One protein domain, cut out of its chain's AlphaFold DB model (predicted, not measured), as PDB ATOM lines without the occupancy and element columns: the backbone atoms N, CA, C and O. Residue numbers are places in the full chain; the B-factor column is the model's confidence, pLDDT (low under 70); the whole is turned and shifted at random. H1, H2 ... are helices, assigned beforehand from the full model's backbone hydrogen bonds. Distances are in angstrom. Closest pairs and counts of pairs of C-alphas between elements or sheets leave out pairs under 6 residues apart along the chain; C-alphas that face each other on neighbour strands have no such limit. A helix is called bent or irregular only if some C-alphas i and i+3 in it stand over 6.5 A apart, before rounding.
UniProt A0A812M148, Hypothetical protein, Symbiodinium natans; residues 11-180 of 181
ATOM      1  N   THR A  11     196.192 196.715 216.444       92.38
ATOM      2  CA  THR A  11     196.152 198.180 216.428       92.38
ATOM      3  C   THR A  11     197.527 198.795 216.646       92.38
ATOM      4  O   THR A  11     197.874 199.726 215.924       92.38
ATOM      5  N   GLN A  12     198.338 198.264 217.568       92.19
ATOM      6  CA  GLN A  12     199.690 198.790 217.791       92.19
ATOM      7  C   GLN A  12     200.531 198.703 216.514       92.19
ATOM      8  O   GLN A  12     201.124 199.693 216.084       92.19
ATOM      9  N   ALA A  13     200.535 197.526 215.881       90.88
ATOM     10  CA  ALA A  13     201.299 197.281 214.663       90.88
ATOM     11  C   ALA A  13     200.792 198.129 213.488       90.88
ATOM     12  O   ALA A  13     201.592 198.702 212.748       90.88
ATOM     13  N   TRP A  14     199.469 198.237 213.337       92.81
ATOM     14  CA  TRP A  14     198.848 199.032 212.284       92.81
ATOM     15  C   TRP A  14     199.224 200.511 212.398       92.81
ATOM     16  O   TRP A  14     199.714 201.076 211.428       92.81
ATOM     17  N   VAL A  15     199.080 201.120 213.583       90.12
ATOM     18  CA  VAL A  15     199.379 202.552 213.766       90.12
ATOM     19  C   VAL A  15     200.850 202.839 213.492       90.12
ATOM     20  O   VAL A  15     201.156 203.792 212.780       90.12
ATOM     21  N   VAL A  16     201.770 202.001 213.989       90.06
ATOM     22  CA  VAL A  16     203.202 202.173 213.694       90.06
ATOM     23  C   VAL A  16     203.459 202.102 212.197       90.06
ATOM     24  O   VAL A  16     204.141 202.974 211.659       90.06
ATOM     25  N   LYS A  17     202.910 201.093 211.515       91.31
ATOM     26  CA  LYS A  17     203.102 200.912 210.077       91.31
ATOM     27  C   LYS A  17     202.556 202.094 209.275       91.31
ATOM     28  O   LYS A  17     203.286 202.645 208.453       91.31
ATOM     29  N   GLU A  18     201.312 202.493 209.517       89.50
ATOM     30  CA  GLU A  18     200.651 203.554 208.752       89.50
ATOM     31  C   GLU A  18     201.286 204.922 209.005       89.50
ATOM     32  O   GLU A  18     201.636 205.620 208.053       89.50
ATOM     33  N   HIS A  19     201.532 205.288 210.269       88.94
ATOM     34  CA  HIS A  19     202.141 206.580 210.593       88.94
ATOM     35  C   HIS A  19     203.576 206.669 210.061       88.94
ATOM     36  O   HIS A  19     203.953 207.688 209.479       88.94
ATOM     37  N   SER A  20     204.364 205.595 210.187       88.25
ATOM     38  CA  SER A  20     205.720 205.559 209.624       88.25
ATOM     39  C   SER A  20     205.684 205.630 208.098       88.25
ATOM     40  O   SER A  20     206.461 206.370 207.504       88.25
ATOM     41  N   GLY A  21     204.744 204.935 207.450       90.88
ATOM     42  CA  GLY A  21     204.546 204.997 206.001       90.88
ATOM     43  C   GLY A  21     204.171 206.397 205.509       90.88
ATOM     44  O   GLY A  21     204.725 206.871 204.517       90.88
ATOM     45  N   GLY A  22     203.276 207.092 206.215       90.12
ATOM     46  CA  GLY A  22     202.926 208.485 205.932       90.12
ATOM     47  C   GLY A  22     204.124 209.428 206.079       90.12
ATOM     48  O   GLY A  22     204.392 210.238 205.189       90.12
ATOM     49  N   LEU A  23     204.896 209.281 207.158       92.50
ATOM     50  CA  LEU A  23     206.105 210.071 207.393       92.50
ATOM     51  C   LEU A  23     207.194 209.798 206.349       92.50
ATOM     52  O   LEU A  23     207.817 210.743 205.870       92.50
ATOM     53  N   GLU A  24     207.403 208.548 205.939       94.06
ATOM     54  CA  GLU A  24     208.363 208.192 204.886       94.06
ATOM     55  C   GLU A  24     207.977 208.797 203.531       94.06
ATOM     56  O   GLU A  24     208.830 209.345 202.832       94.06
ATOM     57  N   LYS A  25     206.681 208.818 203.185       94.50
ATOM     58  CA  LYS A  25     206.188 209.542 201.999       94.50
ATOM     59  C   LYS A  25     206.490 211.041 202.084       94.50
ATOM     60  O   LYS A  25     206.959 211.626 201.110       94.50
ATOM     61  N   CYS A  26     206.279 211.660 203.246       93.81
ATOM     62  CA  CYS A  26     206.582 213.079 203.461       93.81
ATOM     63  C   CYS A  26     208.092 213.366 203.410       93.81
ATOM     64  O   CYS A  26     208.522 214.358 202.822       93.81
ATOM     65  N   LYS A  27     208.919 212.486 203.975       94.50
ATOM     66  CA  LYS A  27     210.383 212.548 203.887       94.50
ATOM     67  C   LYS A  27     210.850 212.439 202.436       94.50
ATOM     68  O   LYS A  27     211.706 213.214 202.022       94.50
ATOM     69  N   ALA A  28     210.258 211.543 201.646       92.88
ATOM     70  CA  ALA A  28     210.533 211.417 200.214       92.88
ATOM     71  C   ALA A  28     210.107 212.656 199.400       92.88
ATOM     72  O   ALA A  28     210.601 212.852 198.293       92.88
ATOM     73  N   ALA A  29     209.224 213.501 199.943       91.50
ATOM     74  CA  ALA A  29     208.890 214.823 199.407       91.50
ATOM     75  C   ALA A  29     209.846 215.942 199.881       91.50
ATOM     76  O   ALA A  29     209.629 217.106 199.557       91.50
ATOM     77  N   GLY A  30     210.889 215.616 200.654       89.00
ATOM     78  CA  GLY A  30     211.867 216.576 201.176       89.00
ATOM     79  C   GLY A  30     211.534 217.162 202.554       89.00
ATOM     80  O   GLY A  30     212.216 218.084 202.994       89.00
ATOM     81  N   SER A  31     210.523 216.641 203.263       90.75
ATOM     82  CA  SER A  31     210.146 217.162 204.583       90.75
ATOM     83  C   SER A  31     211.206 216.873 205.653       90.75
ATOM     84  O   SER A  31     211.375 215.734 206.108       90.75
ATOM     85  N   ILE A  32     211.879 217.925 206.129       89.06
ATOM     86  CA  ILE A  32     212.812 217.846 207.268       89.06
ATOM     87  C   ILE A  32     212.053 217.478 208.545       89.06
ATOM     88  O   ILE A  32     212.524 216.661 209.336       89.06
ATOM     89  N   THR A  33     210.851 218.029 208.727       87.56
ATOM     90  CA  THR A  33     210.014 217.743 209.896       87.56
ATOM     91  C   THR A  33     209.654 216.260 209.956       87.56
ATOM     92  O   THR A  33     209.805 215.651 211.012       87.56
ATOM     93  N   ALA A  34     209.271 215.639 208.832       90.56
ATOM     94  CA  ALA A  34     208.994 214.201 208.790       90.56
ATOM     95  C   ALA A  34     210.217 213.365 209.186       90.56
ATOM     96  O   ALA A  34     210.104 212.431 209.978       90.56
ATOM     97  N   ARG A  35     211.401 213.732 208.676       92.00
ATOM     98  CA  ARG A  35     212.664 213.071 209.027       92.00
ATOM     99  C   ARG A  35     212.950 213.153 210.526       92.00
ATOM    100  O   ARG A  35     213.340 212.151 211.116       92.00
ATOM    101  N   LEU A  36     212.769 214.324 211.137       89.94
ATOM    102  CA  LEU A  36     212.977 214.496 212.575       89.94
ATOM    103  C   LEU A  36     211.974 213.667 213.381       89.94
ATOM    104  O   LEU A  36     212.381 212.969 214.306       89.94
ATOM    105  N   VAL A  37     210.694 213.674 213.006       89.12
ATOM    106  CA  VAL A  37     209.666 212.869 213.687       89.12
ATOM    107  C   VAL A  37     209.984 211.373 213.598       89.12
ATOM    108  O   VAL A  37     209.870 210.686 214.607       89.12
ATOM    109  N   LEU A  38     210.458 210.870 212.454       91.12
ATOM    110  CA  LEU A  38     210.876 209.467 212.301       91.12
ATOM    111  C   LEU A  38     212.014 209.061 213.251       91.12
ATOM    112  O   LEU A  38     212.074 207.908 213.664       91.12
ATOM    113  N   ILE A  39     212.900 209.993 213.611       90.69
ATOM    114  CA  ILE A  39     214.002 209.748 214.555       90.69
ATOM    115  C   ILE A  39     213.510 209.839 216.003       90.69
ATOM    116  O   ILE A  39     213.847 208.998 216.835       90.69
ATOM    117  N   TRP A  40     212.714 210.861 216.313       86.56
ATOM    118  CA  TRP A  40     212.285 211.149 217.680       86.56
ATOM    119  C   TRP A  40     211.155 210.243 218.166       86.56
ATOM    120  O   TRP A  40     211.119 209.910 219.349       86.56
ATOM    121  N   ALA A  41     210.245 209.815 217.288       87.06
ATOM    122  CA  ALA A  41     209.099 209.000 217.684       87.06
ATOM    123  C   ALA A  41     209.510 207.677 218.360       87.06
ATOM    124  O   ALA A  41     208.970 207.391 219.427       87.06
ATOM    125  N   PRO A  42     210.495 206.901 217.862       87.81
ATOM    126  CA  PRO A  42     210.995 205.729 218.582       87.81
ATOM    127  C   PRO A  42     211.568 206.063 219.963       87.81
ATOM    128  O   PRO A  42     211.276 205.359 220.922       87.81
ATOM    129  N   ILE A  43     212.329 207.157 220.089       88.00
ATOM    130  CA  ILE A  43     212.951 207.574 221.357       88.00
ATOM    131  C   ILE A  43     211.890 207.924 222.407       88.00
ATOM    132  O   ILE A  43     212.074 207.629 223.581       88.00
ATOM    133  N   MET A  44     210.778 208.532 221.993       86.81
ATOM    134  CA  MET A  44     209.695 208.916 222.902       86.81
ATOM    135  C   MET A  44     208.727 207.762 223.193       86.81
ATOM    136  O   MET A  44     208.253 207.616 224.314       86.81
ATOM    137  N   CYS A  45     208.407 206.937 222.193       88.12
ATOM    138  CA  CYS A  45     207.353 205.927 222.306       88.12
ATOM    139  C   CYS A  45     207.866 204.563 222.787       88.12
ATOM    140  O   CYS A  45     207.142 203.859 223.491       88.12
ATOM    141  N   PHE A  46     209.086 204.162 222.417       89.94
ATOM    142  CA  PHE A  46     209.614 202.838 222.762       89.94
ATOM    143  C   PHE A  46     209.847 202.660 224.269       89.94
ATOM    144  O   PHE A  46     209.437 201.621 224.793       89.94
ATOM    145  N   PRO A  47     210.405 203.646 225.003       93.00
ATOM    146  CA  PRO A  47     210.516 203.557 226.459       93.00
ATOM    147  C   PRO A  47     209.162 203.394 227.164       93.00
ATOM    148  O   PRO A  47     209.064 202.665 228.145       93.00
ATOM    149  N   GLN A  48     208.082 203.939 226.611       93.69
ATOM    150  CA  GLN A  48     206.742 203.806 227.191       93.69
ATOM    151  C   GLN A  48     206.142 202.414 227.005       93.69
ATOM    152  O   GLN A  48     205.429 201.924 227.878       93.69
ATOM    153  N   TRP A  49     206.441 201.757 225.882       92.19
ATOM    154  CA  TRP A  49     206.065 200.362 225.663       92.19
ATOM    155  C   TRP A  49     206.924 199.408 226.477       92.19
ATOM    156  O   TRP A  49     206.412 198.659 227.304       92.19
ATOM    157  N   VAL A  50     208.231 199.424 226.225       92.56
ATOM    158  CA  VAL A  50     209.144 198.419 226.768       92.56
ATOM    159  C   VAL A  50     209.526 198.760 228.193       92.56
ATOM    160  O   VAL A  50     209.396 197.907 229.060       92.56
ATOM    161  N   GLY A  51     209.929 200.001 228.459       91.25
ATOM    162  CA  GLY A  51     210.241 200.462 229.812       91.25
ATOM    163  C   GLY A  51     209.008 200.440 230.712       91.25
ATOM    164  O   GLY A  51     209.071 199.869 231.794       91.25
ATOM    165  N   GLY A  52     207.866 200.958 230.252       93.69
ATOM    166  CA  GLY A  52     206.619 200.940 231.024       93.69
ATOM    167  C   GLY A  52     206.200 199.527 231.453       93.69
ATOM    168  O   GLY A  52     205.922 199.290 232.629       93.69
ATOM    169  N   LEU A  53     206.227 198.559 230.529       94.44
ATOM    170  CA  LEU A  53     205.917 197.164 230.849       94.44
ATOM    171  C   LEU A  53     207.000 196.509 231.717       94.44
ATOM    172  O   LEU A  53     206.671 195.833 232.687       94.44
ATOM    173  N   PHE A  54     208.277 196.709 231.386       95.25
ATOM    174  CA  PHE A  54     209.407 196.119 232.104       95.25
ATOM    175  C   PHE A  54     209.472 196.604 233.553       95.25
ATOM    176  O   PHE A  54     209.472 195.787 234.470       95.25
ATOM    177  N   PHE A  55     209.469 197.920 233.776       93.31
ATOM    178  CA  PHE A  55     209.503 198.497 235.116       93.31
ATOM    179  C   PHE A  55     208.212 198.214 235.892       93.31
ATOM    180  O   PHE A  55     208.267 197.975 237.096       93.31
ATOM    181  N   GLY A  56     207.061 198.168 235.213       93.25
ATOM    182  CA  GLY A  56     205.801 197.758 235.829       93.25
ATOM    183  C   GLY A  56     205.861 196.320 236.344       93.25
ATOM    184  O   GLY A  56     205.574 196.069 237.512       93.25
ATOM    185  N   ALA A  57     206.287 195.378 235.501       94.25
ATOM    186  CA  ALA A  57     206.321 193.958 235.838       94.25
ATOM    187  C   ALA A  57     207.437 193.594 236.831       94.25
ATOM    188  O   ALA A  57     207.196 192.811 237.745       94.25
ATOM    189  N   LEU A  58     208.640 194.154 236.669       91.69
ATOM    190  CA  LEU A  58     209.804 193.802 237.488       91.69
ATOM    191  C   LEU A  58     209.782 194.473 238.869       91.69
ATOM    192  O   LEU A  58     210.160 193.844 239.852       91.69
ATOM    193  N   TYR A  59     209.331 195.728 238.950       88.25
ATOM    194  CA  TYR A  59     209.346 196.515 240.191       88.25
ATOM    195  C   TYR A  59     207.957 196.711 240.807       88.25
ATOM    196  O   TYR A  59     207.828 197.374 241.833       88.25
ATOM    197  N   GLY A  60     206.896 196.195 240.179       91.19
ATOM    198  CA  GLY A  60     205.522 196.438 240.623       91.19
ATOM    199  C   GLY A  60     205.106 197.914 240.545       91.19
ATOM    200  O   GLY A  60     204.173 198.320 241.239       91.19
ATOM    201  N   SER A  61     205.793 198.732 239.734       94.00
ATOM    202  CA  SER A  61     205.525 200.173 239.648       94.00
ATOM    203  C   SER A  61     204.195 200.435 238.949       94.00
ATOM    204  O   SER A  61     204.013 200.161 237.757       94.00
ATOM    205  N   ARG A  62     203.255 201.020 239.696       95.06
ATOM    206  CA  ARG A  62     201.945 201.426 239.173       95.06
ATOM    207  C   ARG A  62     202.085 202.536 238.137       95.06
ATOM    208  O   ARG A  62     201.325 202.581 237.177       95.06
ATOM    209  N   GLU A  63     203.069 203.405 238.318       95.44
ATOM    210  CA  GLU A  63     203.410 204.511 237.430       95.44
ATOM    211  C   GLU A  63     203.865 204.003 236.066       95.44
ATOM    212  O   GLU A  63     203.343 204.432 235.038       95.44
ATOM    213  N   ALA A  64     204.779 203.030 236.051       95.62
ATOM    214  CA  ALA A  64     205.252 202.410 234.820       95.62
ATOM    215  C   ALA A  64     204.117 201.679 234.077       95.62
ATOM    216  O   ALA A  64     203.960 201.852 232.865       95.62
ATOM    217  N   PHE A  65     203.253 200.953 234.799       96.62
ATOM    218  CA  PHE A  65     202.063 200.335 234.204       96.62
ATOM    219  C   PHE A  65     201.063 201.354 233.657       96.62
ATOM    220  O   PHE A  65     200.469 201.113 232.605       96.62
ATOM    221  N   ALA A  66     200.873 202.489 234.329       96.38
ATOM    222  CA  ALA A  66     199.999 203.547 233.844       96.38
ATOM    223  C   ALA A  66     200.537 204.168 232.550       96.38
ATOM    224  O   ALA A  66     199.768 204.348 231.610       96.38
ATOM    225  N   ILE A  67     201.848 204.425 232.460       96.75
ATOM    226  CA  ILE A  67     202.505 204.912 231.235       96.75
ATOM    227  C   ILE A  67     202.295 203.920 230.086       96.75
ATOM    228  O   ILE A  67     201.860 204.309 228.999       96.75
ATOM    229  N   PHE A  68     202.535 202.631 230.340       96.62
ATOM    230  CA  PHE A  68     202.295 201.570 229.367       96.62
ATOM    231  C   PHE A  68     200.828 201.535 228.916       96.62
ATOM    232  O   PHE A  68     200.533 201.587 227.721       96.62
ATOM    233  N   GLY A  69     199.890 201.504 229.866       96.00
ATOM    234  CA  GLY A  69     198.454 201.470 229.594       96.00
ATOM    235  C   GLY A  69     197.976 202.683 228.793       96.00
ATOM    236  O   GLY A  69     197.234 202.530 227.822       96.00
ATOM    237  N   ALA A  70     198.457 203.878 229.135       96.44
ATOM    238  CA  ALA A  70     198.151 205.124 228.437       96.44
ATOM    239  C   ALA A  70     198.633 205.118 226.992       96.44
ATOM    240  O   ALA A  70     197.903 205.543 226.092       96.44
ATOM    241  N   ARG A  71     199.840 204.591 226.751       95.50
ATOM    242  CA  ARG A  71     200.379 204.421 225.403       95.50
ATOM    243  C   ARG A  71     199.513 203.454 224.597       95.50
ATOM    244  O   ARG A  71     199.120 203.785 223.483       95.50
ATOM    245  N   MET A  72     199.166 202.297 225.162       95.44
ATOM    246  CA  MET A  72     198.307 201.308 224.497       95.44
ATOM    247  C   MET A  72     196.931 201.892 224.147       95.44
ATOM    248  O   MET A  72     196.436 201.701 223.030       95.44
ATOM    249  N   ALA A  73     196.337 202.651 225.072       95.75
ATOM    250  CA  ALA A  73     195.076 203.350 224.864       95.75
ATOM    251  C   ALA A  73     195.192 204.438 223.783       95.75
ATOM    252  O   ALA A  73     194.332 204.504 222.906       95.75
ATOM    253  N   ALA A  74     196.270 205.229 223.779       95.62
ATOM    254  CA  ALA A  74     196.495 206.278 222.782       95.62
ATOM    255  C   ALA A  74     196.532 205.696 221.365       95.62
ATOM    256  O   ALA A  74     195.910 206.237 220.454       95.62
ATOM    257  N   MET A  75     197.182 204.545 221.189       94.88
ATOM    258  CA  MET A  75     197.255 203.843 219.904       94.88
ATOM    259  C   MET A  75     195.875 203.330 219.453       94.88
ATOM    260  O   MET A  75     195.535 203.374 218.272       94.88
ATOM    261  N   CYS A  76     195.033 202.897 220.392       95.06
ATOM    262  CA  CYS A  76     193.656 202.500 220.092       95.06
ATOM    263  C   CYS A  76     192.788 203.694 219.678       95.06
ATOM    264  O   CYS A  76     192.040 203.612 218.701       95.06
ATOM    265  N   ILE A  77     192.912 204.808 220.401       94.62
ATOM    266  CA  ILE A  77     192.180 206.045 220.130       94.62
ATOM    267  C   ILE A  77     192.606 206.623 218.781       94.62
ATOM    268  O   ILE A  77     191.745 206.903 217.951       94.62
ATOM    269  N   VAL A  78     193.910 206.735 218.512       94.44
ATOM    270  CA  VAL A  78     194.397 207.331 217.261       94.44
ATOM    271  C   VAL A  78     193.973 206.516 216.045       94.44
ATOM    272  O   VAL A  78     193.533 207.108 215.071       94.44
ATOM    273  N   ARG A  79     193.960 205.174 216.116       93.69
ATOM    274  CA  ARG A  79     193.435 204.336 215.022       93.69
ATOM    275  C   ARG A  79     191.971 204.640 214.705       93.69
ATOM    276  O   ARG A  79     191.568 204.593 213.547       93.69
ATOM    277  N   LYS A  80     191.155 204.918 215.725       92.38
ATOM    278  CA  LYS A  80     189.754 205.313 215.529       92.38
ATOM    279  C   LYS A  80     189.647 206.734 214.990       92.38
ATOM    280  O   LYS A  80     188.867 206.963 214.076       92.38
ATOM    281  N   MET A  81     190.435 207.665 215.517       91.62
ATOM    282  CA  MET A  81     190.434 209.057 215.067       91.62
ATOM    283  C   MET A  81     190.908 209.208 213.622       91.62
ATOM    284  O   MET A  81     190.300 209.958 212.867       91.62
ATOM    285  N   ASP A  82     191.947 208.479 213.221       89.94
ATOM    286  CA  ASP A  82     192.524 208.544 211.875       89.94
ATOM    287  C   ASP A  82     191.522 208.102 210.797       89.94
ATOM    288  O   ASP A  82     191.514 208.644 209.699       89.94
ATOM    289  N   ALA A  83     190.567 207.227 211.138       88.69
ATOM    290  CA  ALA A  83     189.460 206.870 210.248       88.69
ATOM    291  C   ALA A  83     188.479 208.031 209.970       88.69
ATOM    292  O   ALA A  83     187.703 207.959 209.019       88.69
ATOM    293  N   HIS A  84     188.488 209.082 210.794       90.62
ATOM    294  CA  HIS A  84     187.574 210.223 210.690       90.62
ATOM    295  C   HIS A  84     188.278 211.527 210.295       90.62
ATOM    296  O   HIS A  84     187.709 212.328 209.557       90.62
ATOM    297  N   ILE A  85     189.498 211.752 210.784       90.12
ATOM    298  CA  ILE A  85     190.279 212.980 210.575       90.12
ATOM    299  C   ILE A  85     191.736 212.656 210.193       90.12
ATOM    300  O   ILE A  85     192.671 213.057 210.901       90.12
ATOM    301  N   PRO A  86     191.945 211.932 209.076       89.44
ATOM    302  CA  PRO A  86     193.250 211.407 208.704       89.44
ATOM    303  C   PRO A  86     194.275 212.512 208.470       89.44
ATOM    304  O   PRO A  86     193.967 213.570 207.916       89.44
ATOM    305  N   CYS A  87     195.522 212.245 208.861       88.50
ATOM    306  CA  CYS A  87     196.664 213.140 208.630       88.50
ATOM    307  C   CYS A  87     196.510 214.556 209.228       88.50
ATOM    308  O   CYS A  87     197.206 215.488 208.812       88.50
ATOM    309  N   THR A  88     195.609 214.748 210.194       88.56
ATOM    310  CA  THR A  88     195.396 216.051 210.833       88.56
ATOM    311  C   THR A  88     196.232 216.223 212.103       88.56
ATOM    312  O   THR A  88     196.653 215.270 212.752       88.56
ATOM    313  N   ARG A  89     196.435 217.480 212.503       84.06
ATOM    314  CA  ARG A  89     197.031 217.902 213.777       84.06
ATOM    315  C   ARG A  89     196.239 217.421 214.991       84.06
ATOM    316  O   ARG A  89     196.820 217.161 216.036       84.06
ATOM    317  N   ALA A  90     194.923 217.266 214.847       86.56
ATOM    318  CA  ALA A  90     194.060 216.813 215.929       86.56
ATOM    319  C   ALA A  90     194.311 215.350 216.324       86.56
ATOM    320  O   ALA A  90     193.841 214.938 217.375       86.56
ATOM    321  N   LEU A  91     195.094 214.573 215.567       88.38
ATOM    322  CA  LEU A  91     195.476 213.218 215.980       88.38
ATOM    323  C   LEU A  91     196.229 213.186 217.325       88.38
ATOM    324  O   LEU A  91     196.157 212.173 218.016       88.38
ATOM    325  N   GLY A  92     196.852 214.295 217.749       88.00
ATOM    326  CA  GLY A  92     197.462 214.446 219.080       88.00
ATOM    327  C   GLY A  92     196.476 214.379 220.259       88.00
ATOM    328  O   GLY A  92     196.888 214.183 221.404       88.00
ATOM    329  N   LEU A  93     195.159 214.458 220.013       91.44
ATOM    330  CA  LEU A  93     194.139 214.307 221.062       91.44
ATOM    331  C   LEU A  93     194.242 212.960 221.785       91.44
ATOM    332  O   LEU A  93     193.886 212.864 222.958       91.44
ATOM    333  N   CYS A  94     194.742 211.924 221.104       94.00
ATOM    334  CA  CYS A  94     194.918 210.608 221.703       94.00
ATOM    335  C   CYS A  94     195.845 210.654 222.922       94.00
ATOM    336  O   CYS A  94     195.563 209.980 223.907       94.00
ATOM    337  N   HIS A  95     196.894 211.482 222.896       95.06
ATOM    338  CA  HIS A  95     197.794 211.656 224.029       95.06
ATOM    339  C   HIS A  95     197.186 212.568 225.092       95.06
ATOM    340  O   HIS A  95     197.301 212.263 226.275       95.06
ATOM    341  N   LEU A  96     196.501 213.648 224.700       94.00
ATOM    342  CA  LEU A  96     195.824 214.544 225.649       94.00
ATOM    343  C   LEU A  96     194.810 213.787 226.515       94.00
ATOM    344  O   LEU A  96     194.756 213.999 227.723       94.00
ATOM    345  N   LEU A  97     194.053 212.866 225.919       94.88
ATOM    346  CA  LEU A  97     193.046 212.075 226.626       94.88
ATOM    347  C   LEU A  97     193.638 210.973 227.510       94.88
ATOM    348  O   LEU A  97     193.014 210.602 228.502       94.88
ATOM    349  N   THR A  98     194.810 210.433 227.170       96.19
ATOM    350  CA  THR A  98     195.400 209.313 227.919       96.19
ATOM    351  C   THR A  98     196.474 209.766 228.891       96.19
ATOM    352  O   THR A  98     196.396 209.473 230.079       96.19
ATOM    353  N   PHE A  99     197.465 210.512 228.416       96.56
ATOM    354  CA  PHE A  99     198.576 210.990 229.223       96.56
ATOM    355  C   PHE A  99     198.257 212.279 229.980       96.56
ATOM    356  O   PHE A  99     198.871 212.519 231.016       96.56
ATOM    357  N   GLY A 100     197.299 213.087 229.515       95.25
ATOM    358  CA  GLY A 100     196.891 214.324 230.194       95.25
ATOM    359  C   GLY A 100     196.505 214.112 231.662       95.25
ATOM    360  O   GLY A 100     197.089 214.765 232.522       95.25
ATOM    361  N   PRO A 101     195.605 213.165 231.986       94.56
ATOM    362  CA  PRO A 101     195.260 212.851 233.376       94.56
ATOM    363  C   PRO A 101     196.402 212.201 234.171       94.56
ATOM    364  O   PRO A 101     196.479 212.349 235.388       94.56
ATOM    365  N   ILE A 102     197.290 211.472 233.492       94.69
ATOM    366  CA  ILE A 102     198.367 210.699 234.124       94.69
ATOM    367  C   ILE A 102     199.552 211.589 234.493       94.69
ATOM    368  O   ILE A 102     200.188 211.352 235.518       94.69
ATOM    369  N   LEU A 103     199.846 212.626 233.707       96.38
ATOM    370  CA  LEU A 103     201.006 213.486 233.925       96.38
ATOM    371  C   LEU A 103     200.999 214.182 235.303       96.38
ATOM    372  O   LEU A 103     202.013 214.070 235.988       96.38
ATOM    373  N   PRO A 104     199.920 214.854 235.762       95.00
ATOM    374  CA  PRO A 104     199.898 215.471 237.090       95.00
ATOM    375  C   PRO A 104     200.118 214.451 238.207       95.00
ATOM    376  O   PRO A 104     200.869 214.708 239.145       95.00
ATOM    377  N   TRP A 105     199.514 213.268 238.073       94.75
ATOM    378  CA  TRP A 105     199.695 212.181 239.028       94.75
ATOM    379  C   TRP A 105     201.152 211.696 239.057       94.75
ATOM    380  O   TRP A 105     201.759 211.682 240.129       94.75
ATOM    381  N   LEU A 106     201.760 211.419 237.897       94.12
ATOM    382  CA  LEU A 106     203.179 211.054 237.787       94.12
ATOM    383  C   LEU A 106     204.116 212.140 238.324       94.12
ATOM    384  O   LEU A 106     205.119 211.816 238.951       94.12
ATOM    385  N   ALA A 107     203.812 213.415 238.079       93.81
ATOM    386  CA  ALA A 107     204.625 214.542 238.529       93.81
ATOM    387  C   ALA A 107     204.547 214.756 240.049       93.81
ATOM    388  O   ALA A 107     205.493 215.261 240.646       93.81
ATOM    389  N   SER A 108     203.434 214.361 240.672       93.25
ATOM    390  CA  SER A 108     203.218 214.455 242.122       93.25
ATOM    391  C   SER A 108     203.772 213.272 242.922       93.25
ATOM    392  O   SER A 108     203.712 213.282 244.152       93.25
ATOM    393  N   ARG A 109     204.284 212.234 242.249       89.12
ATOM    394  CA  ARG A 109     204.712 211.004 242.921       89.12
ATOM    395  C   ARG A 109     205.948 211.250 243.807       89.12
ATOM    396  O   ARG A 109     206.863 211.965 243.389       89.12
ATOM    397  N   PRO A 110     206.040 210.618 244.988       89.62
ATOM    398  CA  PRO A 110     207.288 210.587 245.741       89.62
ATOM    399  C   PRO A 110     208.345 209.748 245.005       89.62
ATOM    400  O   PRO A 110     208.019 208.840 244.235       89.62
ATOM    401  N   MET A 111     209.623 210.040 245.258       88.19
ATOM    402  CA  MET A 111     210.725 209.201 244.773       88.19
ATOM    403  C   MET A 111     210.620 207.796 245.369       88.19
ATOM    404  O   MET A 111     210.325 207.650 246.557       88.19
ATOM    405  N   SER A 112     210.871 206.767 244.557       87.69
ATOM    406  CA  SER A 112     210.804 205.373 245.013       87.69
ATOM    407  C   SER A 112     212.048 204.953 245.797       87.69
ATOM    408  O   SER A 112     212.011 203.960 246.519       87.69
ATOM    409  N   GLY A 113     213.154 205.692 245.645       86.44
ATOM    410  CA  GLY A 113     214.458 205.351 246.214       86.44
ATOM    411  C   GLY A 113     215.299 204.443 245.309       86.44
ATOM    412  O   GLY A 113     216.504 204.316 245.529       86.44
ATOM    413  N   ASP A 114     214.709 203.874 244.251       92.94
ATOM    414  CA  ASP A 114     215.440 203.181 243.191       92.94
ATOM    415  C   ASP A 114     215.867 204.187 242.115       92.94
ATOM    416  O   ASP A 114     215.044 204.758 241.394       92.94
ATOM    417  N   ARG A 115     217.184 204.383 241.983       94.06
ATOM    418  CA  ARG A 115     217.761 205.372 241.058       94.06
ATOM    419  C   ARG A 115     217.400 205.117 239.595       94.06
ATOM    420  O   ARG A 115     217.271 206.079 238.841       94.06
ATOM    421  N   VAL A 116     217.279 203.859 239.174       94.31
ATOM    422  CA  VAL A 116     217.013 203.503 237.775       94.31
ATOM    423  C   VAL A 116     215.543 203.746 237.452       94.31
ATOM    424  O   VAL A 116     215.237 204.405 236.456       94.31
ATOM    425  N   LEU A 117     214.640 203.289 238.321       94.19
ATOM    426  CA  LEU A 117     213.205 203.532 238.178       94.19
ATOM    427  C   LEU A 117     212.888 205.032 238.233       94.19
ATOM    428  O   LEU A 117     212.128 205.537 237.405       94.19
ATOM    429  N   ASP A 118     213.498 205.765 239.165       95.25
ATOM    430  CA  ASP A 118     213.277 207.203 239.287       95.25
ATOM    431  C   ASP A 118     213.821 207.985 238.087       95.25
ATOM    432  O   ASP A 118     213.181 208.948 237.654       95.25
ATOM    433  N   ALA A 119     214.944 207.558 237.500       95.62
ATOM    434  CA  ALA A 119     215.457 208.134 236.260       95.62
ATOM    435  C   ALA A 119     214.508 207.881 235.078       95.62
ATOM    436  O   ALA A 119     214.196 208.822 234.345       95.62
ATOM    437  N   PHE A 120     214.005 206.651 234.925       95.81
ATOM    438  CA  PHE A 120     213.027 206.297 233.892       95.81
ATOM    439  C   PHE A 120     211.758 207.148 234.007       95.81
ATOM    440  O   PHE A 120     211.369 207.825 233.060       95.81
ATOM    441  N   LEU A 121     211.147 207.190 235.188       96.19
ATOM    442  CA  LEU A 121     209.909 207.936 235.402       96.19
ATOM    443  C   LEU A 121     210.117 209.453 235.270       96.19
ATOM    444  O   LEU A 121     209.246 210.147 234.749       96.19
ATOM    445  N   SER A 122     211.278 209.982 235.669       96.25
ATOM    446  CA  SER A 122     211.620 211.395 235.447       96.25
ATOM    447  C   SER A 122     211.789 211.729 233.966       96.25
ATOM    448  O   SER A 122     211.372 212.800 233.521       96.25
ATOM    449  N   PHE A 123     212.397 210.827 233.191       95.81
ATOM    450  CA  PHE A 123     212.479 210.949 231.739       95.81
ATOM    451  C   PHE A 123     211.079 210.959 231.115       95.81
ATOM    452  O   PHE A 123     210.766 211.869 230.347       95.81
ATOM    453  N   GLU A 124     210.212 210.027 231.512       96.44
ATOM    454  CA  GLU A 124     208.849 209.927 230.985       96.44
ATOM    455  C   GLU A 124     208.000 211.155 231.302       96.44
ATOM    456  O   GLU A 124     207.333 211.676 230.414       96.44
ATOM    457  N   VAL A 125     208.082 211.703 232.519       97.00
ATOM    458  CA  VAL A 125     207.404 212.963 232.867       97.00
ATOM    459  C   VAL A 125     207.803 214.086 231.906       97.00
ATOM    460  O   VAL A 125     206.938 214.824 231.431       97.00
ATOM    461  N   ARG A 126     209.092 214.213 231.566       96.00
ATOM    462  CA  ARG A 126     209.580 215.251 230.639       96.00
ATOM    463  C   ARG A 126     209.104 215.012 229.209       96.00
ATOM    464  O   ARG A 126     208.634 215.952 228.569       96.00
ATOM    465  N   VAL A 127     209.206 213.776 228.722       95.00
ATOM    466  CA  VAL A 127     208.761 213.401 227.371       95.00
ATOM    467  C   VAL A 127     207.262 213.622 227.225       95.00
ATOM    468  O   VAL A 127     206.838 214.316 226.305       95.00
ATOM    469  N   ILE A 128     206.463 213.109 228.162       95.81
ATOM    470  CA  ILE A 128     205.009 213.279 228.173       95.81
ATOM    471  C   ILE A 128     204.645 214.765 228.224       95.81
ATOM    472  O   ILE A 128     203.813 215.202 227.436       95.81
ATOM    473  N   SER A 129     205.288 215.558 229.086       96.56
ATOM    474  CA  SER A 129     205.037 217.007 229.158       96.56
ATOM    475  C   SER A 129     205.278 217.698 227.816       96.56
ATOM    476  O   SER A 129     204.446 218.487 227.369       96.56
ATOM    477  N   LEU A 130     206.393 217.383 227.151       93.50
ATOM    478  CA  LEU A 130     206.716 217.949 225.844       93.50
ATOM    479  C   LEU A 130     205.704 217.516 224.776       93.50
ATOM    480  O   LEU A 130     205.241 218.358 224.008       93.50
ATOM    481  N   CYS A 131     205.333 216.232 224.742       92.81
ATOM    482  CA  CYS A 131     204.322 215.718 223.819       92.81
ATOM    483  C   CYS A 131     202.983 216.431 224.013       92.81
ATOM    484  O   CYS A 131     202.456 216.990 223.060       92.81
ATOM    485  N   LEU A 132     202.480 216.496 225.248       94.94
ATOM    486  CA  LEU A 132     201.199 217.131 225.553       94.94
ATOM    487  C   LEU A 132     201.190 218.623 225.219       94.94
ATOM    488  O   LEU A 132     200.185 219.130 224.727       94.94
ATOM    489  N   PHE A 133     202.302 219.326 225.438       94.00
ATOM    490  CA  PHE A 133     202.433 220.719 225.020       94.00
ATOM    491  C   PHE A 133     202.314 220.868 223.497       94.00
ATOM    492  O   PHE A 133     201.558 221.712 223.007       94.00
ATOM    493  N   LEU A 134     203.034 220.038 222.735       90.88
ATOM    494  CA  LEU A 134     202.987 220.058 221.272       90.88
ATOM    495  C   LEU A 134     201.610 219.640 220.735       90.88
ATOM    496  O   LEU A 134     201.120 220.273 219.801       90.88
ATOM    497  N   ASP A 135     200.969 218.649 221.352       92.69
ATOM    498  CA  ASP A 135     199.629 218.178 220.993       92.69
ATOM    499  C   ASP A 135     198.560 219.235 221.296       92.69
ATOM    500  O   ASP A 135     197.673 219.466 220.475       92.69
ATOM    501  N   ALA A 136     198.658 219.938 222.429       93.19
ATOM    502  CA  ALA A 136     197.765 221.049 222.758       93.19
ATOM    503  C   ALA A 136     197.915 222.204 221.759       93.19
ATOM    504  O   ALA A 136     196.917 222.736 221.269       93.19
ATOM    505  N   ARG A 137     199.153 222.561 221.394       91.12
ATOM    506  CA  ARG A 137     199.420 223.548 220.336       91.12
ATOM    507  C   ARG A 137     198.791 223.117 219.011       91.12
ATOM    508  O   ARG A 137     198.139 223.917 218.346       91.12
ATOM    509  N   ASP A 138     198.998 221.868 218.613       90.75
ATOM    510  CA  ASP A 138     198.498 221.338 217.347       90.75
ATOM    511  C   ASP A 138     196.963 221.253 217.324       90.75
ATOM    512  O   ASP A 138     196.355 221.574 216.298       90.75
ATOM    513  N   LEU A 139     196.326 220.951 218.458       92.31
ATOM    514  CA  LEU A 139     194.877 221.041 218.628       92.31
ATOM    515  C   LEU A 139     194.367 222.477 218.467       92.31
ATOM    516  O   LEU A 139     193.416 222.700 217.720       92.31
ATOM    517  N   LEU A 140     195.006 223.461 219.109       91.94
ATOM    518  CA  LEU A 140     194.632 224.871 218.956       91.94
ATOM    519  C   LEU A 140     194.712 225.307 217.488       91.94
ATOM    520  O   LEU A 140     193.769 225.896 216.966       91.94
ATOM    521  N   LEU A 141     195.796 224.958 216.789       90.75
ATOM    522  CA  LEU A 141     195.944 225.249 215.360       90.75
ATOM    523  C   LEU A 141     194.874 224.555 214.509       90.75
ATOM    524  O   LEU A 141     194.361 225.154 213.563       90.75
ATOM    525  N   HIS A 142     194.503 223.321 214.851       91.94
ATOM    526  CA  HIS A 142     193.403 222.622 214.193       91.94
ATOM    527  C   HIS A 142     192.078 223.380 214.362       91.94
ATOM    528  O   HIS A 142     191.399 223.643 213.369       91.94
ATOM    529  N   CYS A 143     191.745 223.787 215.591       91.94
ATOM    530  CA  CYS A 143     190.544 224.568 215.901       91.94
ATOM    531  C   CYS A 143     190.521 225.934 215.199       91.94
ATOM    532  O   CYS A 143     189.455 226.400 214.811       91.94
ATOM    533  N   LEU A 144     191.686 226.547 214.967       90.56
ATOM    534  CA  LEU A 144     191.831 227.794 214.205       90.56
ATOM    535  C   LEU A 144     191.719 227.607 212.679       90.56
ATOM    536  O   LEU A 144     191.949 228.548 211.923       90.56
ATOM    537  N   GLY A 145     191.368 226.409 212.203       89.88
ATOM    538  CA  GLY A 145     191.156 226.136 210.782       89.88
ATOM    539  C   GLY A 145     192.414 225.709 210.028       89.88
ATOM    540  O   GLY A 145     192.379 225.634 208.798       89.88
ATOM    541  N   PHE A 146     193.493 225.356 210.736       90.62
ATOM    542  CA  PHE A 146     194.755 224.893 210.159       90.62
ATOM    543  C   PHE A 146     195.030 223.417 210.469       90.62
ATOM    544  O   PHE A 146     195.969 223.077 211.196       90.62
ATOM    545  N   PRO A 147     194.229 222.501 209.905       91.75
ATOM    546  CA  PRO A 147     194.174 221.126 210.371       91.75
ATOM    547  C   PRO A 147     195.399 220.295 210.005       91.75
ATOM    548  O   PRO A 147     195.584 219.258 210.625       91.75
ATOM    549  N   PHE A 148     196.229 220.696 209.037       93.50
ATOM    550  CA  PHE A 148     197.337 219.865 208.558       93.50
ATOM    551  C   PHE A 148     198.696 220.320 209.113       93.50
ATOM    552  O   PHE A 148     199.025 221.517 209.054       93.50
ATOM    553  N   PRO A 149     199.521 219.392 209.633       91.69
ATOM    554  CA  PRO A 149     200.888 219.696 210.027       91.69
ATOM    555  C   PRO A 149     201.775 219.928 208.799       91.69
ATOM    556  O   PRO A 149     201.455 219.514 207.682       91.69
ATOM    557  N   CYS A 150     202.901 220.618 208.995       91.62
ATOM    558  CA  CYS A 150     203.770 221.044 207.893       91.62
ATOM    559  C   CYS A 150     204.271 219.871 207.045       91.62
ATOM    560  O   CYS A 150     204.236 219.962 205.822       91.62
ATOM    561  N   TYR A 151     204.641 218.750 207.672       91.94
ATOM    562  CA  TYR A 151     205.135 217.583 206.940       91.94
ATOM    563  C   TYR A 151     204.083 216.966 206.008       91.94
ATOM    564  O   TYR A 151     204.424 216.567 204.899       91.94
ATOM    565  N   ILE A 152     202.802 216.952 206.401       94.31
ATOM    566  CA  ILE A 152     201.708 216.488 205.532       94.31
ATOM    567  C   ILE A 152     201.531 217.437 204.351       94.31
ATOM    568  O   ILE A 152     201.430 216.992 203.211       94.31
ATOM    569  N   ARG A 153     201.550 218.751 204.603       93.44
ATOM    570  CA  ARG A 153     201.436 219.766 203.544       93.44
ATOM    571  C   ARG A 153     202.585 219.677 202.539       93.44
ATOM    572  O   ARG A 153     202.367 219.799 201.338       93.44
ATOM    573  N   GLU A 154     203.803 219.430 203.015       93.31
ATOM    574  CA  GLU A 154     204.966 219.142 202.165       93.31
ATOM    575  C   GLU A 154     204.769 217.849 201.364       93.31
ATOM    576  O   GLU A 154     205.005 217.846 200.159       93.31
ATOM    577  N   GLY A 155     204.257 216.784 201.990       93.94
ATOM    578  CA  GLY A 155     203.918 215.530 201.313       93.94
ATOM    579  C   GLY A 155     202.892 215.702 200.187       93.94
ATOM    580  O   GLY A 155     203.079 215.146 199.104       93.94
ATOM    581  N   VAL A 156     201.849 216.507 200.404       94.69
ATOM    582  CA  VAL A 156     200.827 216.819 199.388       94.69
ATOM    583  C   VAL A 156     201.413 217.669 198.263       94.69
ATOM    584  O   VAL A 156     201.254 217.338 197.090       94.69
ATOM    585  N   ARG A 157     202.149 218.738 198.590       92.62
ATOM    586  CA  ARG A 157     202.787 219.607 197.584       92.62
ATOM    587  C   ARG A 157     203.847 218.875 196.758       92.62
ATOM    588  O   ARG A 157     204.016 219.193 195.588       92.62
ATOM    589  N   GLY A 158     204.530 217.897 197.349       91.44
ATOM    590  CA  GLY A 158     205.473 217.018 196.657       91.44
ATOM    591  C   GLY A 158     204.824 215.857 195.896       91.44
ATOM    592  O   GLY A 158     205.546 214.994 195.400       91.44
ATOM    593  N   GLY A 159     203.487 215.785 195.835       92.44
ATOM    594  CA  GLY A 159     202.753 214.740 195.114       92.44
ATOM    595  C   GLY A 159     202.908 213.334 195.704       92.44
ATOM    596  O   GLY A 159     202.713 212.347 194.999       92.44
ATOM    597  N   LYS A 160     203.307 213.216 196.977       94.94
ATOM    598  CA  LYS A 160     203.482 211.928 197.678       94.94
ATOM    599  C   LYS A 160     202.270 211.529 198.516       94.94
ATOM    600  O   LYS A 160     202.152 210.363 198.891       94.94
ATOM    601  N   LEU A 161     201.391 212.483 198.808       92.31
ATOM    602  CA  LEU A 161     200.116 212.280 199.487       92.31
ATOM    603  C   LEU A 161     198.995 212.892 198.654       92.31
ATOM    604  O   LEU A 161     199.155 213.990 198.122       92.31
ATOM    605  N   ASP A 162     197.862 212.199 198.595       92.38
ATOM    606  CA  ASP A 162     196.649 212.708 197.967       92.38
ATOM    607  C   ASP A 162     195.635 213.087 199.051       92.38
ATOM    608  O   ASP A 162     195.129 212.232 199.778       92.38
ATOM    609  N   ILE A 163     195.408 214.391 199.208       92.38
ATOM    610  CA  ILE A 163     194.447 214.963 200.153       92.38
ATOM    611  C   ILE A 163     193.636 216.013 199.395       92.38
ATOM    612  O   ILE A 163     194.182 217.003 198.899       92.38
ATOM    613  N   ALA A 164     192.320 215.801 199.329       91.50
ATOM    614  CA  ALA A 164     191.406 216.666 198.586       91.50
ATOM    615  C   ALA A 164     191.284 218.079 199.189       91.50
ATOM    616  O   ALA A 164     191.087 219.049 198.456       91.50
ATOM    617  N   ASP A 165     191.427 218.210 200.512       92.06
ATOM    618  CA  ASP A 165     191.299 219.484 201.224       92.06
ATOM    619  C   ASP A 165     192.363 220.501 200.769       92.06
ATOM    620  O   ASP A 165     193.573 220.278 200.873       92.06
ATOM    621  N   THR A 166     191.912 221.660 200.285       92.75
ATOM    622  CA  THR A 166     192.777 222.719 199.745       92.75
ATOM    623  C   THR A 166     193.732 223.301 200.787       92.75
ATOM    624  O   THR A 166     194.825 223.745 200.433       92.75
ATOM    625  N   ARG A 167     193.397 223.229 202.081       92.12
ATOM    626  CA  ARG A 167     194.262 223.691 203.176       92.12
ATOM    627  C   ARG A 167     195.533 222.855 203.298       92.12
ATOM    628  O   ARG A 167     196.561 223.367 203.740       92.12
ATOM    629  N   ALA A 168     195.510 221.598 202.850       92.19
ATOM    630  CA  ALA A 168     196.697 220.747 202.796       92.19
ATOM    631  C   ALA A 168     197.720 221.227 201.746       92.19
ATOM    632  O   ALA A 168     198.889 220.857 201.810       92.19
ATOM    633  N   LYS A 169     197.313 222.090 200.805       92.19
ATOM    634  CA  LYS A 169     198.164 222.618 199.726       92.19
ATOM    635  C   LYS A 169     198.820 223.959 200.068       92.19
ATOM    636  O   LYS A 169     199.650 224.442 199.301       92.19
ATOM    637  N   LEU A 170     198.479 224.559 201.214       90.12
ATOM    638  CA  LEU A 170     199.025 225.850 201.638       90.12
ATOM    639  C   LEU A 170     200.566 225.811 201.714       90.12
ATOM    640  O   LEU A 170     201.131 224.801 202.152       90.12
ATOM    641  N   PRO A 171     201.272 226.918 201.416       88.19
ATOM    642  CA  PRO A 171     202.736 226.969 201.395       88.19
ATOM    643  C   PRO A 171     203.358 226.846 202.790       88.19
ATOM    644  O   PRO A 171     202.976 227.553 203.722       88.19
ATOM    645  N   VAL A 172     204.331 225.950 202.936       87.25
ATOM    646  CA  VAL A 172     205.078 225.773 204.188       87.25
ATOM    647  C   VAL A 172     206.246 226.756 204.216       87.25
ATOM    648  O   VAL A 172     207.057 226.796 203.295       87.25
ATOM    649  N   THR A 173     206.293 227.566 205.268       86.62
ATOM    650  CA  THR A 173     207.340 228.551 205.569       86.62
ATOM    651  C   THR A 173     208.038 228.198 206.884       86.62
ATOM    652  O   THR A 173     207.483 227.464 207.706       86.62
ATOM    653  N   LEU A 174     209.217 228.772 207.145       80.25
ATOM    654  CA  LEU A 174     209.903 228.601 208.432       80.25
ATOM    655  C   LEU A 174     209.018 229.038 209.614       80.25
ATOM    656  O   LEU A 174     208.939 228.341 210.624       80.25
ATOM    657  N   ARG A 175     208.276 230.142 209.444       82.88
ATOM    658  CA  ARG A 175     207.268 230.602 210.409       82.88
ATOM    659  C   ARG A 175     206.218 229.523 210.670       82.88
ATOM    660  O   ARG A 175     205.957 229.218 211.827       82.88
ATOM    661  N   SER A 176     205.697 228.892 209.614       80.56
ATOM    662  CA  SER A 176     204.693 227.831 209.751       80.56
ATOM    663  C   SER A 176     205.189 226.602 210.512       80.56
ATOM    664  O   SER A 176     204.400 225.945 211.189       80.56
ATOM    665  N   CYS A 177     206.493 226.316 210.450       75.00
ATOM    666  CA  CYS A 177     207.119 225.235 211.208       75.00
ATOM    667  C   CYS A 177     207.304 225.574 212.695       75.00
ATOM    668  O   CYS A 177     207.222 224.673 213.526       75.00
ATOM    669  N   LEU A 178     207.546 226.846 213.031       71.19
ATOM    670  CA  LEU A 178     207.876 227.280 214.395       71.19
ATOM    671  C   LEU A 178     206.660 227.765 215.194       71.19
ATOM    672  O   LEU A 178     206.506 227.404 216.357       71.19
ATOM    673  N   LEU A 179     205.809 228.585 214.578       73.12
ATOM    674  CA  LEU A 179     204.757 229.352 215.256       73.12
ATOM    675  C   LEU A 179     203.341 228.967 214.812       73.12
ATOM    676  O   LEU A 179     202.372 229.361 215.453       73.12
ATOM    677  N   GLY A 180     203.222 228.203 213.728       70.00
ATOM    678  CA  GLY A 180     201.955 227.994 213.038       70.00
ATOM    679  C   GLY A 180     201.820 228.869 211.783       70.00
ATOM    680  O   GLY A 180     202.681 229.714 211.524       70.00
TER     681      GLY A 180
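Overview. This is residues 11 to 180 of the 181 residues of the protein "Hypothetical protein" of Symbiodinium natans (UniProt A0A812M148). Four helices, H2 to H5, run up and down as a rather splayed bundle along the long axis, each against the one before it. H1 folds back along the first part of H2 and crosses H3, while the short helices H6 and H7 pack together past one end of the bundle, with H8 near H6. You have 170 printed residues with eight named helices, H1 to H8 in chain order, and no named strand: the class is all helix. The whole is compact, with a radius of gyration of the C-alphas of 17.0 A, yet elongated, spanning 53 by 28 by 26 A.

Arrangement. Start with H1, residues 11 to 28, whose residues 20 to 27 touch residues 33 to 38 of H2, residues 32 to 59; this hairpin has a shallow tilt of 23 degrees, and the closest C-alphas, of Leu 23 and Ala 34, are 5.2 A apart. H2 is the hub, touching four helices. Its residues 45 to 57 touch H3, residues 62 to 82, at a steep tilt of 42 degrees, closest at C-alphas Gly 52 and Ala 64, 4.3 A. Residues 11 to 15 of H1 touch residues 72 to 79 of H3, closest at C-alphas Gln 12 and Met 75, 6.0 A. H3 touches H4, residues 89 to 107, opposite ways at a shallow tilt of 13 degrees, with C-alphas Ala 74 and Cys 94 closest at 4.7 A. H4 touches H5, residues 115 to 143, opposite ways at 37 degrees, only just steep; the closest C-alphas, of Gly 92 and Asp 135, are 4.7 A apart. Residues 117 to 127 of H5 touch residues 44 to 55 of H2, closest at C-alphas Met 44 and Val 127, 6.4 A. H6, residues 150 to 157, touches residues 23 to 28 of H1, with C-alphas Cys 26 and Gly 155 closest at 4.2 A, and residues 32 to 34 of H2, with C-alphas Ala 34 and Tyr 151 closest at 5.5 A. H7, residues 166 to 169, touches H6, closest at C-alphas Arg 153 and Ala 168, 4.9 A. H8, residues 174 to 178, is close to but not clearly touching H6. O i to N i+4 pairs are within hydrogen-bond range throughout H1, H3, H5, H6 and H8, in 19 of 24 in H2 and 8 of 15 in H4; H7 is too short for one.

Along the chain. Find C-alpha 11 at (196.152, 198.180, 216.428), where H1 begins its 25.4 A. H2 covers 39.4 A, with a kink of 26 degrees near residue 53, H3 29.7 A and H4 26.1 A. H4 has a kink of 46 degrees near residue 96 and is only just irregular, C-alphas 98 and 101 being 6.51 A apart. H5 runs 41.7 A from C-alpha 115 at (217.761, 205.372, 241.058); H8 ends at C-alpha 178, (207.876, 227.280, 214.395).

Size, cuts and confidence. The C-alphas farthest apart, of Gly 113 and Thr 166, are 54.1 A apart. The printed part has no cut and no long link. Its mean pLDDT is 91.7 and no printed residue is under 70; look to H8 for a mean of 78.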